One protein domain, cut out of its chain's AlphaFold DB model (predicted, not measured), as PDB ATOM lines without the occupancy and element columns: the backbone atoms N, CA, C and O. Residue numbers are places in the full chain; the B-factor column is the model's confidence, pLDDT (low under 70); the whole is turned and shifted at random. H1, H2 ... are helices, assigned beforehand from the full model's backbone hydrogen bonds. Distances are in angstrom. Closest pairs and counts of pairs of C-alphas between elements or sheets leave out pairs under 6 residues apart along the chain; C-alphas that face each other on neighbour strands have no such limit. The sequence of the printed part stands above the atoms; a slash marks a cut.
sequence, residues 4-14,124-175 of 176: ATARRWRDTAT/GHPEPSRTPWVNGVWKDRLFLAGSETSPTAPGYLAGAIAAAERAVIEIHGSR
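This is residues 4 to 14 and 124 to 175 of the 176 residues of the protein "Amine oxidase" of Nitrospira sp (UniProt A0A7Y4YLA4). With little regular structure, this is a long loop, residues 124 to 156, sandwiched between two separate helices: short H1 on one side and the longer H2 on the other. The printed part has 63 residues with two named helices, H1 then H2, and no named strand. The class is all helix, though the helices hold only 25 of the 63 residues. The whole is compact, with a radius of gyration of the C-alphas of 11.5 A and spans of 36 by 26 by 16 A.

H1, residues 4 to 11, and H2, residues 157 to 173, are apart. In both helices every O i to N i+4 pair is within hydrogen-bond range.

H1 begins at C-alpha 4 (56.801, -37.362, 14.497). H2 is 24.6 A long and ends at C-alpha 173 (31.521, -38.057, 15.500).

The C-alphas farthest apart, of Gly 124 and Arg 175, are 36.6 A apart. Residues 15 to 123 are not printed; C-alphas 14 and 124 are 9.1 A apart across this cut, which the link from H1 to H2 crosses. Residue 175 has a pLDDT under 70.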
ATOM      1  N   ALA A   4      56.906 -36.975  13.092       85.50
ATOM      2  CA  ALA A   4      56.801 -37.362  14.497       85.50
ATOM      3  C   ALA A   4      55.781 -38.496  14.709       85.50
ATOM      4  O   ALA A   4      56.088 -39.476  15.382       85.50
ATOM      5  N   THR A   5      54.609 -38.417  14.068       87.81
ATOM      6  CA  THR A   5      53.594 -39.483  14.097       87.81
ATOM      7  C   THR A   5      54.130 -40.780  13.494       87.81
ATOM      8  O   THR A   5      54.044 -41.831  14.121       87.81
ATOM      9  N   ALA A   6      54.757 -40.708  12.317       89.19
ATOM     10  CA  ALA A   6      55.329 -41.885  11.664       89.19
ATOM     11  C   ALA A   6      56.484 -42.516  12.464       89.19
ATOM     12  O   ALA A   6      56.714 -43.721  12.383       89.19
ATOM     13  N   ARG A   7      57.245 -41.713  13.220       89.56
ATOM     14  CA  ARG A   7      58.265 -42.219  14.146       89.56
ATOM     15  C   ARG A   7      57.621 -42.935  15.330       89.56
ATOM     16  O   ARG A   7      57.932 -44.094  15.546       89.56
ATOM     17  N   ARG A   8      56.656 -42.299  16.005       89.44
ATOM     18  CA  ARG A   8      55.932 -42.911  17.128       89.44
ATOM     19  C   ARG A   8      55.373 -44.283  16.766       89.44
ATOM     20  O   ARG A   8      55.507 -45.201  17.558       89.44
ATOM     21  N   TRP A   9      54.754 -44.428  15.596       90.44
ATOM     22  CA  TRP A   9      54.166 -45.710  15.191       90.44
ATOM     23  C   TRP A   9      55.208 -46.799  14.972       90.44
ATOM     24  O   TRP A   9      54.978 -47.924  15.382       90.44
ATOM     25  N   ARG A  10      56.352 -46.462  14.365       89.31
ATOM     26  CA  ARG A  10      57.455 -47.413  14.172       89.31
ATOM     27  C   ARG A  10      58.119 -47.818  15.483       89.31
ATOM     28  O   ARG A  10      58.545 -48.954  15.605       89.31
ATOM     29  N   ASP A  11      58.191 -46.892  16.434       88.44
ATOM     30  CA  ASP A  11      58.847 -47.115  17.724       88.44
ATOM     31  C   ASP A  11      57.890 -47.733  18.765       88.44
ATOM     32  O   ASP A  11      58.300 -48.053  19.879       88.44
ATOM     33  N   THR A  12      56.602 -47.880  18.434       89.31
ATOM     34  CA  THR A  12      55.627 -48.535  19.312       89.31
ATOM     35  C   THR A  12      55.747 -50.040  19.138       89.31
ATOM     36  O   THR A  12      55.321 -50.578  18.121       89.31
ATOM     37  N   ALA A  13      56.311 -50.706  20.142       84.75
ATOM     38  CA  ALA A  13      56.463 -52.154  20.137       84.75
ATOM     39  C   ALA A  13      55.103 -52.869  20.108       84.75
ATOM     40  O   ALA A  13      54.179 -52.509  20.843       84.75
ATOM     41  N   THR A  14      55.012 -53.943  19.328       88.06
ATOM     42  CA  THR A  14      53.917 -54.909  19.444       88.06
ATOM     43  C   THR A  14      54.323 -55.980  20.446       88.06
ATOM     44  O   THR A  14      55.267 -56.730  20.217       88.06
ATOM     45  N   GLY A 124      59.026 -53.883  26.644       77.19
ATOM     46  CA  GLY A 124      57.925 -54.012  27.601       77.19
ATOM     47  C   GLY A 124      56.558 -53.877  26.925       77.19
ATOM     48  O   GLY A 124      56.462 -53.547  25.740       77.19
ATOM     49  N   HIS A 125      55.488 -54.076  27.698       79.94
ATOM     50  CA  HIS A 125      54.161 -53.635  27.271       79.94
ATOM     51  C   HIS A 125      54.202 -52.136  26.923       79.94
ATOM     52  O   HIS A 125      54.870 -51.375  27.630       79.94
ATOM     53  N   PRO A 126      53.514 -51.683  25.857       84.50
ATOM     54  CA  PRO A 126      53.428 -50.257  25.589       84.50
ATOM     55  C   PRO A 126      52.748 -49.571  26.772       84.50
ATOM     56  O   PRO A 126      51.758 -50.073  27.290       84.50
ATOM     57  N   GLU A 127      53.255 -48.421  27.193       86.06
ATOM     58  CA  GLU A 127      52.640 -47.676  28.289       86.06
ATOM     59  C   GLU A 127      51.455 -46.839  27.784       86.06
ATOM     60  O   GLU A 127      51.535 -46.235  26.701       86.06
ATOM     61  N   PRO A 128      50.354 -46.739  28.552       85.94
ATOM     62  CA  PRO A 128      49.262 -45.840  28.222       85.94
ATOM     63  C   PRO A 128      49.745 -44.398  28.038       85.94
ATOM     64  O   PRO A 128      50.399 -43.816  28.902       85.94
ATOM     65  N   SER A 129      49.362 -43.779  26.924       84.31
ATOM     66  CA  SER A 129      49.699 -42.385  26.629       84.31
ATOM     67  C   SER A 129      48.457 -41.587  26.261       84.31
ATOM     68  O   SER A 129      47.633 -42.020  25.456       84.31
ATOM     69  N   ARG A 130      48.353 -40.377  26.822       82.94
ATOM     70  CA  ARG A 130      47.316 -39.394  26.464       82.94
ATOM     71  C   ARG A 130      47.663 -38.592  25.210       82.94
ATOM     72  O   ARG A 130      46.833 -37.827  24.730       82.94
ATOM     73  N   THR A 131      48.880 -38.730  24.684       86.81
ATOM     74  CA  THR A 131      49.289 -38.034  23.464       86.81
ATOM     75  C   THR A 131      48.483 -38.576  22.280       86.81
ATOM     76  O   THR A 131      48.468 -39.798  22.086       86.81
ATOM     77  N   PRO A 132      47.876 -37.720  21.437       88.00
ATOM     78  CA  PRO A 132      47.142 -38.173  20.260       88.00
ATOM     79  C   PRO A 132      48.024 -38.995  19.317       88.00
ATOM     80  O   PRO A 132      49.175 -38.639  19.039       88.00
ATOM     81  N   TRP A 133      47.491 -40.118  18.835       91.56
ATOM     82  CA  TRP A 133      48.209 -41.017  17.928       91.56
ATOM     83  C   TRP A 133      48.320 -40.477  16.504       91.56
ATOM     84  O   TRP A 133      49.265 -40.820  15.798       91.56
ATOM     85  N   VAL A 134      47.385 -39.619  16.099       91.06
ATOM     86  CA  VAL A 134      47.338 -38.948  14.798       91.06
ATOM     87  C   VAL A 134      47.254 -37.448  15.066       91.06
ATOM     88  O   VAL A 134      46.429 -37.009  15.862       91.06
ATOM     89  N   ASN A 135      48.116 -36.664  14.417       86.44
ATOM     90  CA  ASN A 135      48.174 -35.209  14.568       86.44
ATOM     91  C   ASN A 135      48.038 -34.505  13.208       86.44
ATOM     92  O   ASN A 135      48.004 -35.141  12.147       86.44
ATOM     93  N   GLY A 136      47.944 -33.175  13.256       88.25
ATOM     94  CA  GLY A 136      47.927 -32.318  12.075       88.25
ATOM     95  C   GLY A 136      46.690 -32.501  11.205       88.25
ATOM     96  O   GLY A 136      45.594 -32.783  11.688       88.25
ATOM     97  N   VAL A 137      46.877 -32.368   9.891       90.38
ATOM     98  CA  VAL A 137      45.796 -32.439   8.886       90.38
ATOM     99  C   VAL A 137      45.086 -33.799   8.818       90.38
ATOM    100  O   VAL A 137      44.042 -33.915   8.179       90.38
ATOM    101  N   TRP A 138      45.648 -34.832   9.452       89.62
ATOM    102  CA  TRP A 138      45.108 -36.193   9.450       89.62
ATOM    103  C   TRP A 138      44.237 -36.511  10.664       89.62
ATOM    104  O   TRP A 138      43.573 -37.543  10.644       89.62
ATOM    105  N   LYS A 139      44.212 -35.646  11.690       88.75
ATOM    106  CA  LYS A 139      43.560 -35.924  12.982       88.75
ATOM    107  C   LYS A 139      42.078 -36.321  12.867       88.75
ATOM    108  O   LYS A 139      41.626 -37.145  13.644       88.75
ATOM    109  N   ASP A 140      41.370 -35.795  11.862       89.56
ATOM    110  CA  ASP A 140      39.939 -36.062  11.625       89.56
ATOM    111  C   ASP A 140      39.696 -37.004  10.426       89.56
ATOM    112  O   ASP A 140      38.568 -37.171   9.967       89.56
ATOM    113  N   ARG A 141      40.762 -37.570   9.843       91.31
ATOM    114  CA  ARG A 141      40.714 -38.368   8.599       91.31
ATOM    115  C   ARG A 141      41.285 -39.773   8.750       91.31
ATOM    116  O   ARG A 141      41.087 -40.603   7.868       91.31
ATOM    117  N   LEU A 142      42.036 -40.021   9.817       93.12
ATOM    118  CA  LEU A 142      42.723 -41.275  10.065       93.12
ATOM    119  C   LEU A 142      42.513 -41.678  11.518       93.12
ATOM    120  O   LEU A 142      42.885 -40.941  12.426       93.12
ATOM    121  N   PHE A 143      41.944 -42.862  11.710       93.50
ATOM    122  CA  PHE A 143      41.583 -43.406  13.013       93.50
ATOM    123  C   PHE A 143      42.316 -44.731  13.209       93.50
ATOM    124  O   PHE A 143      42.422 -45.524  12.273       93.50
ATOM    125  N   LEU A 144      42.844 -44.963  14.411       94.75
ATOM    126  CA  LEU A 144      43.604 -46.171  14.728       94.75
ATOM    127  C   LEU A 144      42.834 -47.054  15.709       94.75
ATOM    128  O   LEU A 144      42.330 -46.564  16.720       94.75
ATOM    129  N   ALA A 145      42.817 -48.357  15.423       95.94
ATOM    130  CA  ALA A 145      42.116 -49.379  16.205       95.94
ATOM    131  C   ALA A 145      43.043 -50.486  16.751       95.94
ATOM    132  O   ALA A 145      42.570 -51.440  17.360       95.94
ATOM    133  N   GLY A 146      44.360 -50.382  16.532       94.31
ATOM    134  CA  GLY A 146      45.334 -51.337  17.072       94.31
ATOM    135  C   GLY A 146      45.377 -51.297  18.601       94.31
ATOM    136  O   GLY A 146      45.205 -50.226  19.195       94.31
ATOM    137  N   SER A 147      45.623 -52.445  19.234       95.38
ATOM    138  CA  SER A 147      45.614 -52.592  20.697       95.38
ATOM    139  C   SER A 147      46.535 -51.601  21.404       95.38
ATOM    140  O   SER A 147      46.185 -51.050  22.439       95.38
ATOM    141  N   GLU A 148      47.676 -51.309  20.793       93.94
ATOM    142  CA  GLU A 148      48.731 -50.403  21.223       93.94
ATOM    143  C   GLU A 148      48.212 -48.978  21.424       93.94
ATOM    144  O   GLU A 148      48.756 -48.210  22.211       93.94
ATOM    145  N   THR A 149      47.120 -48.630  20.746       94.19
ATOM    146  CA  THR A 149      46.504 -47.309  20.846       94.19
ATOM    147  C   THR A 149      45.510 -47.187  21.994       94.19
ATOM    148  O   THR A 149      44.954 -46.110  22.213       94.19
ATOM    149  N   SER A 150      45.250 -48.271  22.724       93.69
ATOM    150  CA  SER A 150      44.357 -48.285  23.878       93.69
ATOM    151  C   SER A 150      44.896 -47.423  25.028       93.69
ATOM    152  O   SER A 150      46.064 -47.550  25.390       93.69
ATOM    153  N   PRO A 151      44.051 -46.598  25.672       89.19
ATOM    154  CA  PRO A 151      44.444 -45.817  26.840       89.19
ATOM    155  C   PRO A 151      44.443 -46.624  28.151       89.19
ATOM    156  O   PRO A 151      44.844 -46.084  29.176       89.19
ATOM    157  N   THR A 152      43.951 -47.869  28.155       90.94
ATOM    158  CA  THR A 152      43.774 -48.671  29.384       90.94
ATOM    159  C   THR A 152      44.587 -49.959  29.384       90.94
ATOM    160  O   THR A 152      45.268 -50.239  30.361       90.94
ATOM    161  N   ALA A 153      44.528 -50.737  28.300       93.69
ATOM    162  CA  ALA A 153      45.219 -52.027  28.193       93.69
ATOM    163  C   ALA A 153      46.035 -52.201  26.888       93.69
ATOM    164  O   ALA A 153      45.782 -53.142  26.132       93.69
ATOM    165  N   PRO A 154      46.975 -51.295  26.566       93.62
ATOM    166  CA  PRO A 154      47.815 -51.417  25.372       93.62
ATOM    167  C   PRO A 154      48.591 -52.745  25.307       93.62
ATOM    168  O   PRO A 154      49.149 -53.212  26.296       93.62
ATOM    169  N   GLY A 155      48.610 -53.377  24.128       92.38
ATOM    170  CA  GLY A 155      49.256 -54.681  23.911       92.38
ATOM    171  C   GLY A 155      48.444 -55.899  24.379       92.38
ATOM    172  O   GLY A 155      48.916 -57.027  24.244       92.38
ATOM    173  N   TYR A 156      47.226 -55.701  24.895       94.31
ATOM    174  CA  TYR A 156      46.308 -56.775  25.290       94.31
ATOM    175  C   TYR A 156      45.077 -56.846  24.379       94.31
ATOM    176  O   TYR A 156      44.674 -55.861  23.759       94.31
ATOM    177  N   LEU A 157      44.395 -57.998  24.382       95.50
ATOM    178  CA  LEU A 157      43.113 -58.173  23.682       95.50
ATOM    179  C   LEU A 157      42.047 -57.169  24.154       95.50
ATOM    180  O   LEU A 157      41.335 -56.603  23.329       95.50
ATOM    181  N   ALA A 158      41.982 -56.888  25.460       95.88
ATOM    182  CA  ALA A 158      41.095 -55.855  26.001       95.88
ATOM    183  C   ALA A 158      41.402 -54.463  25.416       95.88
ATOM    184  O   ALA A 158      40.488 -53.681  25.161       95.88
ATOM    185  N   GLY A 159      42.678 -54.174  25.137       95.44
ATOM    186  CA  GLY A 159      43.083 -52.948  24.463       95.44
ATOM    187  C   GLY A 159      42.647 -52.897  23.005       95.44
ATOM    188  O   GLY A 159      42.220 -51.845  22.544       95.44
ATOM    189  N   ALA A 160      42.697 -54.017  22.281       96.31
ATOM    190  CA  ALA A 160      42.195 -54.077  20.905       96.31
ATOM    191  C   ALA A 160      40.701 -53.726  20.839       96.31
ATOM    192  O   ALA A 160      40.292 -52.926  20.000       96.31
ATOM    193  N   ILE A 161      39.905 -54.266  21.768       97.12
ATOM    194  CA  ILE A 161      38.472 -53.957  21.884       97.12
ATOM    195  C   ILE A 161      38.277 -52.465  22.179       97.12
ATOM    196  O   ILE A 161      37.610 -51.773  21.413       97.12
ATOM    197  N   ALA A 162      38.929 -51.947  23.225       95.69
ATOM    198  CA  ALA A 162      38.800 -50.545  23.620       95.69
ATOM    199  C   ALA A 162      39.238 -49.567  22.511       95.69
ATOM    200  O   ALA A 162      38.611 -48.528  22.298       95.69
ATOM    201  N   ALA A 163      40.312 -49.887  21.784       95.62
ATOM    202  CA  ALA A 163      40.798 -49.083  20.668       95.62
ATOM    203  C   ALA A 163      39.831 -49.096  19.475       95.62
ATOM    204  O   ALA A 163      39.598 -48.046  18.874       95.62
ATOM    205  N   ALA A 164      39.250 -50.254  19.151       97.00
ATOM    206  CA  ALA A 164      38.270 -50.388  18.079       97.00
ATOM    207  C   ALA A 164      36.971 -49.627  18.387       97.00
ATOM    208  O   ALA A 164      36.496 -48.868  17.543       97.00
ATOM    209  N   GLU A 165      36.431 -49.765  19.601       96.50
ATOM    210  CA  GLU A 165      35.234 -49.035  20.042       96.50
ATOM    211  C   GLU A 165      35.438 -47.520  19.967       96.50
ATOM    212  O   GLU A 165      34.611 -46.806  19.392       96.50
ATOM    213  N   ARG A 166      36.579 -47.027  20.470       94.69
ATOM    214  CA  ARG A 166      36.947 -45.611  20.362       94.69
ATOM    215  C   ARG A 166      37.001 -45.159  18.901       94.69
ATOM    216  O   ARG A 166      36.387 -44.148  18.571       94.69
ATOM    217  N   ALA A 167      37.690 -45.899  18.033       95.25
ATOM    218  CA  ALA A 167      37.828 -45.533  16.623       95.25
ATOM    219  C   ALA A 167      36.466 -45.429  15.913       95.25
ATOM    220  O   ALA A 167      36.246 -44.506  15.132       95.25
ATOM    221  N   VAL A 168      35.521 -46.330  16.209       96.12
ATOM    222  CA  VAL A 168      34.154 -46.276  15.656       96.12
ATOM    223  C   VAL A 168      33.403 -45.024  16.121       96.12
ATOM    224  O   VAL A 168      32.754 -44.363  15.308       96.12
ATOM    225  N   ILE A 169      33.499 -44.673  17.408       94.69
ATOM    226  CA  ILE A 169      32.876 -43.459  17.960       94.69
ATOM    227  C   ILE A 169      33.448 -42.206  17.288       94.69
ATOM    228  O   ILE A 169      32.683 -41.333  16.874       94.69
ATOM    229  N   GLU A 170      34.772 -42.134  17.142       92.50
ATOM    230  CA  GLU A 170      35.460 -41.019  16.486       92.50
ATOM    231  C   GLU A 170      35.001 -40.870  15.023       92.50
ATOM    232  O   GLU A 170      34.580 -39.786  14.625       92.50
ATOM    233  N   ILE A 171      34.942 -41.967  14.255       93.62
ATOM    234  CA  ILE A 171      34.465 -41.963  12.861       93.62
ATOM    235  C   ILE A 171      33.031 -41.428  12.744       93.62
ATOM    236  O   ILE A 171      32.730 -40.666  11.824       93.62
ATOM    237  N   HIS A 172      32.126 -41.826  13.641       91.38
ATOM    238  CA  HIS A 172      30.747 -41.329  13.624       91.38
ATOM    239  C   HIS A 172      30.643 -39.866  14.067       91.38
ATOM    240  O   HIS A 172      29.839 -39.120  13.507       91.38
ATOM    241  N   GLY A 173      31.460 -39.441  15.033       85.44
ATOM    242  CA  GLY A 173      31.521 -38.057  15.500       85.44
ATOM    243  C   GLY A 173      32.046 -37.081  14.444       85.44
ATOM    244  O   GLY A 173      31.548 -35.961  14.357       85.44
ATOM    245  N   SER A 174      32.988 -37.518  13.603       76.94
ATOM    246  CA  SER A 174      33.616 -36.709  12.546       76.94
ATOM    247  C   SER A 174      32.777 -36.548  11.268       76.94
ATOM    248  O   SER A 174      33.201 -35.849  10.354       76.94
ATOM    249  N   ARG A 175      31.602 -37.190  11.168       64.69
ATOM    250  CA  ARG A 175      30.685 -37.082  10.010       64.69
ATOM    251  C   ARG A 175      29.693 -35.907  10.095       64.69
ATOM    252  O   ARG A 175      28.751 -35.870   9.304       64.69
TER     253      ARG A 175